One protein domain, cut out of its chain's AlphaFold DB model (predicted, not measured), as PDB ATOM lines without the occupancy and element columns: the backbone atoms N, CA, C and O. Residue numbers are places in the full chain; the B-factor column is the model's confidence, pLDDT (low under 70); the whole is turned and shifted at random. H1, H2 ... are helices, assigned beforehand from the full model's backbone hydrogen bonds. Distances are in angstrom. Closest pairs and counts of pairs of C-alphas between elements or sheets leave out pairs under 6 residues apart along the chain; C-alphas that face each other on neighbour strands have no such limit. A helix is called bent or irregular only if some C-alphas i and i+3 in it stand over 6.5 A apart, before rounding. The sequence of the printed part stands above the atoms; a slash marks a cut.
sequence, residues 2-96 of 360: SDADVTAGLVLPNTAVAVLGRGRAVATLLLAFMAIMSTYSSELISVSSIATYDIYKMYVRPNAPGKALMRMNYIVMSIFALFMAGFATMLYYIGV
ATOM      1  N   SER A   2      -1.466  19.952 -37.858       77.56
ATOM      2  CA  SER A   2      -1.849  19.674 -39.249       77.56
ATOM      3  C   SER A   2      -1.313  18.309 -39.700       77.56
ATOM      4  O   SER A   2      -0.340  17.812 -39.129       77.56
ATOM      5  N   ASP A   3      -1.907  17.707 -40.731       74.62
ATOM      6  CA  ASP A   3      -1.407  16.445 -41.305       74.62
ATOM      7  C   ASP A   3       0.020  16.595 -41.862       74.62
ATOM      8  O   ASP A   3       0.825  15.661 -41.815       74.62
ATOM      9  N   ALA A   4       0.369  17.806 -42.308       73.50
ATOM     10  CA  ALA A   4       1.718  18.160 -42.730       73.50
ATOM     11  C   ALA A   4       2.723  18.072 -41.567       73.50
ATOM     12  O   ALA A   4       3.797  17.498 -41.734       73.50
ATOM     13  N   ASP A   5       2.363  18.550 -40.370       74.19
ATOM     14  CA  ASP A   5       3.230  18.476 -39.182       74.19
ATOM     15  C   ASP A   5       3.462  17.029 -38.721       74.19
ATOM     16  O   ASP A   5       4.555  16.678 -38.269       74.19
ATOM     17  N   VAL A   6       2.433  16.177 -38.828       75.88
ATOM     18  CA  VAL A   6       2.543  14.738 -38.533       75.88
ATOM     19  C   VAL A   6       3.521  14.086 -39.508       75.88
ATOM     20  O   VAL A   6       4.452  13.397 -39.095       75.88
ATOM     21  N   THR A   7       3.338  14.362 -40.796       70.50
ATOM     22  CA  THR A   7       4.131  13.801 -41.897       70.50
ATOM     23  C   THR A   7       5.588  14.280 -41.881       70.50
ATOM     24  O   THR A   7       6.498  13.535 -42.252       70.50
ATOM     25  N   ALA A   8       5.828  15.495 -41.381       70.44
ATOM     26  CA  ALA A   8       7.155  16.058 -41.144       70.44
ATOM     27  C   ALA A   8       7.856  15.489 -39.891       70.44
ATOM     28  O   ALA A   8       8.997  15.851 -39.611       70.44
ATOM     29  N   GLY A   9       7.199  14.613 -39.120       72.88
ATOM     30  CA  GLY A   9       7.776  14.013 -37.914       72.88
ATOM     31  C   GLY A   9       7.804  14.947 -36.698       72.88
ATOM     32  O   GLY A   9       8.488  14.666 -35.715       72.88
ATOM     33  N   LEU A  10       7.036  16.043 -36.711       76.88
ATOM     34  CA  LEU A  10       7.029  17.044 -35.636       76.88
ATOM     35  C   LEU A  10       6.171  16.640 -34.425       76.88
ATOM     36  O   LEU A  10       6.024  17.411 -33.477       76.88
ATOM     37  N   VAL A  11       5.631  15.418 -34.414       81.38
ATOM     38  CA  VAL A  11       4.757  14.910 -33.345       81.38
ATOM     39  C   VAL A  11       5.450  14.956 -31.982       81.38
ATOM     40  O   VAL A  11       4.887  15.480 -31.020       81.38
ATOM     41  N   LEU A  12       6.682  14.444 -31.893       79.38
ATOM     42  CA  LEU A  12       7.454  14.394 -30.649       79.38
ATOM     43  C   LEU A  12       7.763  15.796 -30.082       79.38
ATOM     44  O   LEU A  12       7.400  16.049 -28.928       79.38
ATOM     45  N   PRO A  13       8.379  16.731 -30.838       76.12
ATOM     46  CA  PRO A  13       8.659  18.070 -30.322       76.12
ATOM     47  C   PRO A  13       7.381  18.857 -29.999       76.12
ATOM     48  O   PRO A  13       7.328  19.502 -28.951       76.12
ATOM     49  N   ASN A  14       6.321  18.750 -30.809       79.38
ATOM     50  CA  ASN A  14       5.056  19.444 -30.541       79.38
ATOM     51  C   ASN A  14       4.360  18.915 -29.279       79.38
ATOM     52  O   ASN A  14       3.851  19.697 -28.474       79.38
ATOM     53  N   THR A  15       4.389  17.598 -29.061       81.19
ATOM     54  CA  THR A  15       3.836  16.984 -27.844       81.19
ATOM     55  C   THR A  15       4.642  17.388 -26.611       81.19
ATOM     56  O   THR A  15       4.064  17.704 -25.572       81.19
ATOM     57  N   ALA A  16       5.972  17.457 -26.721       80.38
ATOM     58  CA  ALA A  16       6.819  17.935 -25.632       80.38
ATOM     59  C   ALA A  16       6.514  19.398 -25.271       80.38
ATOM     60  O   ALA A  16       6.360  19.717 -24.094       80.38
ATOM     61  N   VAL A  17       6.345  20.282 -26.259       79.75
ATOM     62  CA  VAL A  17       5.932  21.674 -26.003       79.75
ATOM     63  C   VAL A  17       4.576  21.719 -25.287       79.75
ATOM     64  O   VAL A  17       4.435  22.455 -24.309       79.75
ATOM     65  N   ALA A  18       3.607  20.917 -25.739       80.75
ATOM     66  CA  ALA A  18       2.243  20.915 -25.211       80.75
ATOM     67  C   ALA A  18       2.136  20.379 -23.771       80.75
ATOM     68  O   ALA A  18       1.384  20.931 -22.972       80.75
ATOM     69  N   VAL A  19       2.881  19.324 -23.426       81.25
ATOM     70  CA  VAL A  19       2.777  18.651 -22.114       81.25
ATOM     71  C   VAL A  19       3.740  19.240 -21.081       81.25
ATOM     72  O   VAL A  19       3.451  19.259 -19.887       81.25
ATOM     73  N   LEU A  20       4.914  19.693 -21.521       80.44
ATOM     74  CA  LEU A  20       6.060  19.937 -20.647       80.44
ATOM     75  C   LEU A  20       6.550  21.402 -20.672       80.44
ATOM     76  O   LEU A  20       7.383  21.774 -19.843       80.44
ATOM     77  N   GLY A  21       6.016  22.244 -21.562       81.81
ATOM     78  CA  GLY A  21       6.338  23.670 -21.666       81.81
ATOM     79  C   GLY A  21       7.634  23.982 -22.434       81.81
ATOM     80  O   GLY A  21       8.393  23.097 -22.832       81.81
ATOM     81  N   ARG A  22       7.914  25.279 -22.642       76.31
ATOM     82  CA  ARG A  22       8.992  25.763 -23.537       76.31
ATOM     83  C   ARG A  22      10.405  25.312 -23.142       76.31
ATOM     84  O   ARG A  22      11.194  24.984 -24.018       76.31
ATOM     85  N   GLY A  23      10.723  25.254 -21.846       74.75
ATOM     86  CA  GLY A  23      12.057  24.846 -21.380       74.75
ATOM     87  C   GLY A  23      12.387  23.379 -21.676       74.75
ATOM     88  O   GLY A  23      13.538  23.032 -21.920       74.75
ATOM     89  N   ARG A  24      11.370  22.512 -21.721       74.81
ATOM     90  CA  ARG A  24      11.543  21.078 -21.991       74.81
ATOM     91  C   ARG A  24      11.505  20.745 -23.484       74.81
ATOM     92  O   ARG A  24      12.032  19.713 -23.873       74.81
ATOM     93  N   ALA A  25      11.009  21.650 -24.328       73.38
ATOM     94  CA  ALA A  25      11.163  21.550 -25.779       73.38
ATOM     95  C   ALA A  25      12.643  21.564 -26.206       73.38
ATOM     96  O   ALA A  25      13.038  20.804 -27.087       73.38
ATOM     97  N   VAL A  26      13.475  22.363 -25.523       81.31
ATOM     98  CA  VAL A  26      14.934  22.381 -25.728       81.31
ATOM     99  C   VAL A  26      15.556  21.040 -25.338       81.31
ATOM    100  O   VAL A  26      16.388  20.517 -26.070       81.31
ATOM    101  N   ALA A  27      15.116  20.439 -24.228       82.69
ATOM    102  CA  ALA A  27      15.585  19.117 -23.815       82.69
ATOM    103  C   ALA A  27      15.213  18.025 -24.835       82.69
ATOM    104  O   ALA A  27      16.047  17.179 -25.141       82.69
ATOM    105  N   THR A  28      14.008  18.071 -25.413       82.56
ATOM    106  CA  THR A  28      13.598  17.145 -26.484       82.56
ATOM    107  C   THR A  28      14.433  17.323 -27.752       82.56
ATOM    108  O   THR A  28      14.814  16.332 -28.369       82.56
ATOM    109  N   LEU A  29      14.759  18.566 -28.122       81.31
ATOM    110  CA  LEU A  29      15.662  18.860 -29.239       81.31
ATOM    111  C   LEU A  29      17.074  18.321 -28.992       81.31
ATOM    112  O   LEU A  29      17.643  17.686 -29.874       81.31
ATOM    113  N   LEU A  30      17.620  18.523 -27.790       87.12
ATOM    114  CA  LEU A  30      18.932  17.991 -27.409       87.12
ATOM    115  C   LEU A  30      18.944  16.461 -27.397       87.12
ATOM    116  O   LEU A  30      19.878  15.864 -27.920       87.12
ATOM    117  N   LEU A  31      17.901  15.830 -26.855       86.44
ATOM    118  CA  LEU A  31      17.750  14.375 -26.863       86.44
ATOM    119  C   LEU A  31      17.716  13.830 -28.296       86.44
ATOM    120  O   LEU A  31      18.438  12.886 -28.604       86.44
ATOM    121  N   ALA A  32      16.906  14.434 -29.172       85.12
ATOM    122  CA  ALA A  32      16.824  14.042 -30.575       85.12
ATOM    123  C   ALA A  32      18.171  14.224 -31.288       85.12
ATOM    124  O   ALA A  32      18.611  13.326 -32.000       85.12
ATOM    125  N   PHE A  33      18.859  15.344 -31.048       87.12
ATOM    126  CA  PHE A  33      20.186  15.596 -31.606       87.12
ATOM    127  C   PHE A  33      21.209  14.553 -31.142       87.12
ATOM    128  O   PHE A  33      21.906  13.974 -31.969       87.12
ATOM    129  N   MET A  34      21.272  14.260 -29.840       90.31
ATOM    130  CA  MET A  34      22.178  13.245 -29.292       90.31
ATOM    131  C   MET A  34      21.889  11.853 -29.861       90.31
ATOM    132  O   MET A  34      22.825  11.143 -30.224       90.31
ATOM    133  N   ALA A  35      20.612  11.480 -29.982       88.50
ATOM    134  CA  ALA A  35      20.215  10.203 -30.568       88.50
ATOM    135  C   ALA A  35      20.667  10.087 -32.034       88.50
ATOM    136  O   ALA A  35      21.293   9.096 -32.398       88.50
ATOM    137  N   ILE A  36      20.423  11.122 -32.847       89.25
ATOM    138  CA  ILE A  36      20.812  11.148 -34.265       89.25
ATOM    139  C   ILE A  36      22.337  11.132 -34.421       89.25
ATOM    140  O   ILE A  36      22.859  10.404 -35.260       89.25
ATOM    141  N   MET A  37      23.066  11.907 -33.613       90.81
ATOM    142  CA  MET A  37      24.532  11.934 -33.665       90.81
ATOM    143  C   MET A  37      25.142  10.586 -33.273       90.81
ATOM    144  O   MET A  37      26.129  10.168 -33.877       90.81
ATOM    145  N   SER A  38      24.543   9.891 -32.301       90.25
ATOM    146  CA  SER A  38      24.965   8.545 -31.912       90.25
ATOM    147  C   SER A  38      24.777   7.552 -33.059       90.25
ATOM    148  O   SER A  38      25.747   6.906 -33.449       90.25
ATOM    149  N   THR A  39      23.585   7.488 -33.670       89.25
ATOM    150  CA  THR A  39      23.338   6.588 -34.812       89.25
ATOM    151  C   THR A  39      24.210   6.936 -36.016       89.25
ATOM    152  O   THR A  39      24.754   6.043 -36.659       89.25
ATOM    153  N   TYR A  40      24.411   8.230 -36.281       89.94
ATOM    154  CA  TYR A  40      25.265   8.714 -37.365       89.94
ATOM    155  C   TYR A  40      26.725   8.275 -37.195       89.94
ATOM    156  O   TYR A  40      27.354   7.826 -38.153       89.94
ATOM    157  N   SER A  41      27.260   8.359 -35.972       87.19
ATOM    158  CA  SER A  41      28.613   7.889 -35.667       87.19
ATOM    159  C   SER A  41      28.746   6.379 -35.880       87.19
ATOM    160  O   SER A  41      29.698   5.936 -36.521       87.19
ATOM    161  N   SER A  42      27.786   5.584 -35.392       87.88
ATOM    162  CA  SER A  42      27.802   4.124 -35.551       87.88
ATOM    163  C   SER A  42      27.737   3.697 -37.022       87.88
ATOM    164  O   SER A  42      28.486   2.814 -37.437       87.88
ATOM    165  N   GLU A  43      26.895   4.342 -37.834       88.50
ATOM    166  CA  GLU A  43      26.806   4.056 -39.272       88.50
ATOM    167  C   GLU A  43      28.094   4.426 -40.017       88.50
ATOM    168  O   GLU A  43      28.573   3.639 -40.836       88.50
ATOM    169  N   LEU A  44      28.691   5.585 -39.712       87.88
ATOM    170  CA  LEU A  44      29.961   6.009 -40.310       87.88
ATOM    171  C   LEU A  44      31.074   4.989 -40.071       87.88
ATOM    172  O   LEU A  44      31.772   4.615 -41.015       87.88
ATOM    173  N   ILE A  45      31.215   4.539 -38.824       86.00
ATOM    174  CA  ILE A  45      32.233   3.561 -38.429       86.00
ATOM    175  C   ILE A  45      31.942   2.191 -39.056       86.00
ATOM    176  O   ILE A  45      32.846   1.509 -39.548       86.00
ATOM    177  N   SER A  46      30.671   1.782 -39.102       87.31
ATOM    178  CA  SER A  46      30.281   0.525 -39.740       87.31
ATOM    179  C   SER A  46      30.625   0.517 -41.231       87.31
ATOM    180  O   SER A  46      31.215  -0.445 -41.715       87.31
ATOM    181  N   VAL A  47      30.303   1.578 -41.972       90.19
ATOM    182  CA  VAL A  47      30.578   1.634 -43.417       90.19
ATOM    183  C   VAL A  47      32.077   1.722 -43.692       90.19
ATOM    184  O   VAL A  47      32.582   1.077 -44.617       90.19
ATOM    185  N   SER A  48      32.813   2.485 -42.886       88.69
ATOM    186  CA  SER A  48      34.251   2.642 -43.078       88.69
ATOM    187  C   SER A  48      35.041   1.379 -42.741       88.69
ATOM    188  O   SER A  48      35.990   1.055 -43.460       88.69
ATOM    189  N   SER A  49      34.628   0.627 -41.716       86.69
ATOM    190  CA  SER A  49      35.240  -0.657 -41.363       86.69
ATOM    191  C   SER A  49      35.022  -1.706 -42.457       86.69
ATOM    192  O   SER A  49      36.002  -2.301 -42.904       86.69
ATOM    193  N   ILE A  50      33.801  -1.841 -42.987       87.75
ATOM    194  CA  ILE A  50      33.503  -2.733 -44.123       87.75
ATOM    195  C   ILE A  50      34.366  -2.356 -45.334       87.75
ATOM    196  O   ILE A  50      35.067  -3.189 -45.909       87.75
ATOM    197  N   ALA A  51      34.397  -1.077 -45.713       90.56
ATOM    198  CA  ALA A  51      35.191  -0.645 -46.860       90.56
ATOM    199  C   ALA A  51      36.703  -0.859 -46.657       90.56
ATOM    200  O   ALA A  51      37.430  -1.161 -47.604       90.56
ATOM    201  N   THR A  52      37.196  -0.711 -45.428       86.69
ATOM    202  CA  THR A  52      38.627  -0.816 -45.124       86.69
ATOM    203  C   THR A  52      39.085  -2.264 -44.983       86.69
ATOM    204  O   THR A  52      40.123  -2.638 -45.532       86.69
ATOM    205  N   TYR A  53      38.342  -3.088 -44.254       83.31
ATOM    206  CA  TYR A  53      38.749  -4.450 -43.922       83.31
ATOM    207  C   TYR A  53      38.209  -5.469 -44.921       83.31
ATOM    208  O   TYR A  53      38.980  -6.297 -45.412       83.31
ATOM    209  N   ASP A  54      36.942  -5.351 -45.307       87.31
ATOM    210  CA  ASP A  54      36.307  -6.339 -46.180       87.31
ATOM    211  C   ASP A  54      36.615  -6.063 -47.652       87.31
ATOM    212  O   ASP A  54      36.751  -6.997 -48.436       87.31
ATOM    213  N   ILE A  55      36.770  -4.792 -48.040       90.31
ATOM    214  CA  ILE A  55      37.077  -4.419 -49.430       90.31
ATOM    215  C   ILE A  55      38.569  -4.127 -49.605       90.31
ATOM    216  O   ILE A  55      39.264  -4.824 -50.351       90.31
ATOM    217  N   TYR A  56      39.086  -3.093 -48.937       88.06
ATOM    218  CA  TYR A  56      40.440  -2.606 -49.197       88.06
ATOM    219  C   TYR A  56      41.513  -3.612 -48.775       88.06
ATOM    220  O   TYR A  56      42.367  -3.960 -49.591       88.06
ATOM    221  N   LYS A  57      41.471  -4.117 -47.540       84.56
ATOM    222  CA  LYS A  57      42.432  -5.121 -47.078       84.56
ATOM    223  C   LYS A  57      42.270  -6.415 -47.873       84.56
ATOM    224  O   LYS A  57      43.255  -6.886 -48.417       84.56
ATOM    225  N   MET A  58      41.061  -6.955 -48.014       86.50
ATOM    226  CA  MET A  58      40.886  -8.264 -48.653       86.50
ATOM    227  C   MET A  58      41.209  -8.284 -50.157       86.50
ATOM    228  O   MET A  58      41.865  -9.216 -50.624       86.50
ATOM    229  N   TYR A  59      40.780  -7.272 -50.922       91.19
ATOM    230  CA  TYR A  59      40.845  -7.313 -52.391       91.19
ATOM    231  C   TYR A  59      41.839  -6.328 -53.012       91.19
ATOM    232  O   TYR A  59      42.381  -6.612 -54.079       91.19
ATOM    233  N   VAL A  60      42.099  -5.177 -52.380       91.88
ATOM    234  CA  VAL A  60      42.965  -4.133 -52.964       91.88
ATOM    235  C   VAL A  60      44.410  -4.279 -52.494       91.88
ATOM    236  O   VAL A  60      45.341  -4.213 -53.300       91.88
ATOM    237  N   ARG A  61      44.623  -4.463 -51.186       87.50
ATOM    238  CA  ARG A  61      45.956  -4.581 -50.587       87.50
ATOM    239  C   ARG A  61      45.963  -5.522 -49.364       87.50
ATOM    240  O   ARG A  61      45.984  -5.032 -48.232       87.50
ATOM    241  N   PRO A  62      46.086  -6.849 -49.580       84.38
ATOM    242  CA  PRO A  62      46.120  -7.871 -48.517       84.38
ATOM    243  C   PRO A  62      47.163  -7.634 -47.425       84.38
ATOM    244  O   PRO A  62      46.881  -7.787 -46.240       84.38
ATOM    245  N   ASN A  63      48.351  -7.168 -47.816       82.69
ATOM    246  CA  ASN A  63      49.476  -6.932 -46.907       82.69
ATOM    247  C   ASN A  63      49.591  -5.451 -46.491       82.69
ATOM    248  O   ASN A  63      50.691  -4.898 -46.419       82.69
ATOM    249  N   ALA A  64      48.465  -4.754 -46.306       78.62
ATOM    250  CA  ALA A  64      48.467  -3.351 -45.897       78.62
ATOM    251  C   ALA A  64      48.919  -3.189 -44.427       78.62
ATOM    252  O   ALA A  64      48.334  -3.813 -43.541       78.62
ATOM    253  N   PRO A  65      49.914  -2.326 -44.130       82.75
ATOM    254  CA  PRO A  65      50.302  -2.032 -42.749       82.75
ATOM    255  C   PRO A  65      49.199  -1.244 -42.025       82.75
ATOM    256  O   PRO A  65      48.480  -0.471 -42.661       82.75
ATOM    257  N   GLY A  66      49.112  -1.350 -40.691       79.06
ATOM    258  CA  GLY A  66      48.044  -0.721 -39.887       79.06
ATOM    259  C   GLY A  66      47.840   0.777 -40.159       79.06
ATOM    260  O   GLY A  66      46.718   1.226 -40.368       79.06
ATOM    261  N   LYS A  67      48.927   1.546 -40.327       81.12
ATOM    262  CA  LYS A  67      48.857   2.978 -40.694       81.12
ATOM    263  C   LYS A  67      48.138   3.242 -42.027       81.12
ATOM    264  O   LYS A  67      47.519   4.291 -42.192       81.12
ATOM    265  N   ALA A  68      48.245   2.331 -42.996       81.25
ATOM    266  CA  ALA A  68      47.549   2.451 -44.277       81.25
ATOM    267  C   ALA A  68      46.059   2.116 -44.138       81.25
ATOM    268  O   ALA A  68      45.239   2.791 -44.756       81.25
ATOM    269  N   LEU A  69      45.718   1.136 -43.294       83.38
ATOM    270  CA  LEU A  69      44.330   0.797 -42.972       83.38
ATOM    271  C   LEU A  69      43.636   1.960 -42.256       83.38
ATOM    272  O   LEU A  69      42.579   2.387 -42.702       83.38
ATOM    273  N   MET A  70      44.281   2.571 -41.257       84.25
ATOM    274  CA  MET A  70      43.771   3.787 -40.604       84.25
ATOM    275  C   MET A  70      43.491   4.908 -41.593       84.25
ATOM    276  O   MET A  70      42.437   5.537 -41.559       84.25
ATOM    277  N   ARG A  71      44.455   5.181 -42.480       86.50
ATOM    278  CA  ARG A  71      44.307   6.244 -43.471       86.50
ATOM    279  C   ARG A  71      43.117   5.966 -44.381       86.50
ATOM    280  O   ARG A  71      42.353   6.884 -44.651       86.50
ATOM    281  N   MET A  72      42.966   4.723 -44.836       88.12
ATOM    282  CA  MET A  72      41.827   4.340 -45.660       88.12
ATOM    283  C   MET A  72      40.511   4.499 -44.894       88.12
ATOM    284  O   MET A  72      39.583   5.094 -45.431       88.12
ATOM    285  N   ASN A  73      40.470   4.085 -43.626       88.62
ATOM    286  CA  ASN A  73      39.298   4.232 -42.767       88.62
ATOM    287  C   ASN A  73      38.838   5.696 -42.691       88.62
ATOM    288  O   ASN A  73      37.710   6.000 -43.068       88.62
ATOM    289  N   TYR A  74      39.731   6.628 -42.335       88.56
ATOM    290  CA  TYR A  74      39.393   8.058 -42.266       88.56
ATOM    291  C   TYR A  74      38.983   8.660 -43.618       88.56
ATOM    292  O   TYR A  74      38.106   9.527 -43.664       88.56
ATOM    293  N   ILE A  75      39.593   8.209 -44.722       93.62
ATOM    294  CA  ILE A  75      39.209   8.644 -46.073       93.62
ATOM    295  C   ILE A  75      37.775   8.202 -46.376       93.62
ATOM    296  O   ILE A  75      36.962   9.033 -46.780       93.62
ATOM    297  N   VAL A  76      37.447   6.927 -46.149       93.31
ATOM    298  CA  VAL A  76      36.096   6.408 -46.396       93.31
ATOM    299  C   VAL A  76      35.076   7.092 -45.492       93.31
ATOM    300  O   VAL A  76      34.049   7.533 -45.998       93.31
ATOM    301  N   MET A  77      35.371   7.251 -44.196       91.25
ATOM    302  CA  MET A  77      34.497   7.978 -43.264       91.25
ATOM    303  C   MET A  77      34.184   9.383 -43.785       91.25
ATOM    304  O   MET A  77      33.025   9.781 -43.833       91.25
ATOM    305  N   SER A  78      35.205  10.122 -44.227       93.62
ATOM    306  CA  SER A  78      35.038  11.497 -44.716       93.62
ATOM    307  C   SER A  78      34.199  11.554 -45.997       93.62
ATOM    308  O   SER A  78      33.308  12.395 -46.120       93.62
ATOM    309  N   ILE A  79      34.451  10.648 -46.946       95.56
ATOM    310  CA  ILE A  79      33.691  10.571 -48.203       95.56
ATOM    311  C   ILE A  79      32.233  10.198 -47.923       95.56
ATOM    312  O   ILE A  79      31.325  10.834 -48.458       95.56
ATOM    313  N   PHE A  80      31.998   9.200 -47.069       94.62
ATOM    314  CA  PHE A  80      30.650   8.755 -46.731       94.62
ATOM    315  C   PHE A  80      29.875   9.822 -45.948       94.62
ATOM    316  O   PHE A  80      28.705  10.055 -46.240       94.62
ATOM    317  N   ALA A  81      30.530  10.547 -45.035       93.44
ATOM    318  CA  ALA A  81      29.937  11.678 -44.323       93.44
ATOM    319  C   ALA A  81      29.462  12.784 -45.279       93.44
ATOM    320  O   ALA A  81      28.331  13.262 -45.157       93.44
ATOM    321  N   LEU A  82      30.297  13.159 -46.255       94.94
ATOM    322  CA  LEU A  82      29.946  14.152 -47.276       94.94
ATOM    323  C   LEU A  82      28.813  13.659 -48.182       94.94
ATOM    324  O   LEU A  82      27.898  14.423 -48.489       94.94
ATOM    325  N   PHE A  83      28.847  12.385 -48.573       94.94
ATOM    326  CA  PHE A  83      27.779  11.767 -49.353       94.94
ATOM    327  C   PHE A  83      26.446  11.780 -48.594       94.94
ATOM    328  O   PHE A  83      25.448  12.233 -49.144       94.94
ATOM    329  N   MET A  84      26.432  11.362 -47.326       93.38
ATOM    330  CA  MET A  84      25.243  11.376 -46.467       93.38
ATOM    331  C   MET A  84      24.680  12.790 -46.294       93.38
ATOM    332  O   MET A  84      23.476  12.991 -46.448       93.38
ATOM    333  N   ALA A  85      25.535  13.787 -46.045       92.56
ATOM    334  CA  ALA A  85      25.114  15.184 -45.936       92.56
ATOM    335  C   ALA A  85      24.511  15.712 -47.254       92.56
ATOM    336  O   ALA A  85      23.465  16.369 -47.253       92.56
ATOM    337  N   GLY A  86      25.126  15.383 -48.394       95.12
ATOM    338  CA  GLY A  86      24.604  15.736 -49.716       95.12
ATOM    339  C   GLY A  86      23.283  15.031 -50.037       95.12
ATOM    340  O   GLY A  86      22.337  15.653 -50.508       95.12
ATOM    341  N   PHE A  87      23.177  13.742 -49.723       92.56
ATOM    342  CA  PHE A  87      21.975  12.953 -49.976       92.56
ATOM    343  C   PHE A  87      20.803  13.391 -49.087       92.56
ATOM    344  O   PHE A  87      19.686  13.553 -49.575       92.56
ATOM    345  N   ALA A  88      21.054  13.676 -47.807       90.50
ATOM    346  CA  ALA A  88      20.040  14.194 -46.893       90.50
ATOM    347  C   ALA A  88      19.518  15.574 -47.327       90.50
ATOM    348  O   ALA A  88      18.307  15.801 -47.342       90.50
ATOM    349  N   THR A  89      20.408  16.486 -47.737       92.19
ATOM    350  CA  THR A  89      19.991  17.802 -48.254       92.19
ATOM    351  C   THR A  89      19.215  17.674 -49.565       92.19
ATOM    352  O   THR A  89      18.193  18.339 -49.726       92.19
ATOM    353  N   MET A  90      19.621  16.769 -50.462       93.12
ATOM    354  CA  MET A  90      18.870  16.451 -51.681       93.12
ATOM    355  C   MET A  90      17.439  15.988 -51.364       93.12
ATOM    356  O   MET A  90      16.488  16.541 -51.910       93.12
ATOM    357  N   LEU A  91      17.266  15.013 -50.464       89.75
ATOM    358  CA  LEU A  91      15.941  14.498 -50.090       89.75
ATOM    359  C   LEU A  91      15.045  15.574 -49.464       89.75
ATOM    360  O   LEU A  91      13.846  15.610 -49.748       89.75
ATOM    361  N   TYR A  92      15.629  16.473 -48.669       86.94
ATOM    362  CA  TYR A  92      14.911  17.601 -48.081       86.94
ATOM    363  C   TYR A  92      14.356  18.551 -49.154       86.94
ATOM    364  O   TYR A  92      13.172  18.880 -49.124       86.94
ATOM    365  N   TYR A  93      15.171  18.944 -50.140       88.88
ATOM    366  CA  TYR A  93      14.727  19.845 -51.216       88.88
ATOM    367  C   TYR A  93      13.774  19.193 -52.217       88.88
ATOM    368  O   TYR A  93      12.949  19.884 -52.811       88.88
ATOM    369  N   ILE A  94      13.853  17.873 -52.391       88.25
ATOM    370  CA  ILE A  94      12.880  17.110 -53.180       88.25
ATOM    371  C   ILE A  94      11.501  17.069 -52.481       88.25
ATOM    372  O   ILE A  94      10.495  16.783 -53.125       88.25
ATOM    373  N   GLY A  95      11.430  17.389 -51.183       83.94
ATOM    374  CA  GLY A  95      10.182  17.384 -50.416       83.94
ATOM    375  C   GLY A  95       9.750  15.985 -49.978       83.94
ATOM    376  O   GLY A  95       8.560  15.733 -49.796       83.94
ATOM    377  N   VAL A  96      10.698  15.054 -49.822       85.19
ATOM    378  CA  VAL A  96      10.393  13.696 -49.357       85.19
ATOM    379  C   VAL A  96      10.009  13.727 -47.881       85.19
ATOM    380  O   VAL A  96      10.761  14.220 -47.041       85.19
TER     381      VAL A  96
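This is residues 2 to 96 of the 360 residues of an uncharacterized protein of Zymoseptoria tritici ST99CH_3D7 (UniProt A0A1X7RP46). Two long helices, H3 and H4, cross as a lopsided X near the end of H3 and the start of H4, and their longer arms spread away from each other. At the far end of H3, the short helix H2 folds back on its first turns, and the very short H1 lies beyond H2, across an open gap from the end of H4; residues 89 to 94 of H4 stick out. The printed part has 95 residues with four named helices, in the order H1, H2, H3, H4, and no named strand; the class is all helix. The whole is extended, with a radius of gyration of the C-alphas of 19.3 A, and it spans 59 by 29 by 15 A, H3 making most of the length.

H3, the longest helix, holds residues 22 to 60 and measures 54.0 A from first to last C-alpha; C-alpha 22 stands at (8.992, 25.763, -23.537) and C-alpha 60 at (42.965, -4.133, -52.964). It is neither bent nor irregular, but only just: C-alphas 54 and 57 are 6.3 A apart. H4 holds residues 66 to 94, 41.6 A long, and ends with C-alpha 94 at (12.880, 17.110, -53.180). H2 holds residues 11 to 20, 13.7 A long. H1 is residues 3 to 7, 6.2 A long.

H3 and H4 touch, with residues 44 to 57 of H3 alone and residues 69 to 81 of H4 alone. Their closest C-alphas are those of Ser 48 and Asn 73, 5.3 A apart. They stand at a steep tilt of 50 degrees and run opposite ways. H2 and H3 form a helical hairpin, touching with residues 24 to 29 of H3 alone. Their closest C-alphas, of Val 17 and Ala 25, are 5.2 A apart; the tilt is a shallow 34 degrees, only just short of steep, and they run opposite ways. H1 and H2 are close but not clearly touching, the closest C-alphas being those of Asp 5 and Val 11, 7.0 A apart. H1 is apart from H3 and from H4, and H2 is apart from H4. In H1, H2 and H4 every O i to N i+4 pair is within hydrogen-bond range; in H3, 29 of 35 are.

The two C-alphas farthest apart, of Ala 18 and Asn 63, are 59.0 A from each other. Residues 33 to 39 of H3 and 89 to 94 of H4 stand free. The three links are tight, and the printed part has no cut. The mean pLDDT of the printed part is 85.3, and no printed residue is under 70; H1 has a mean of 74.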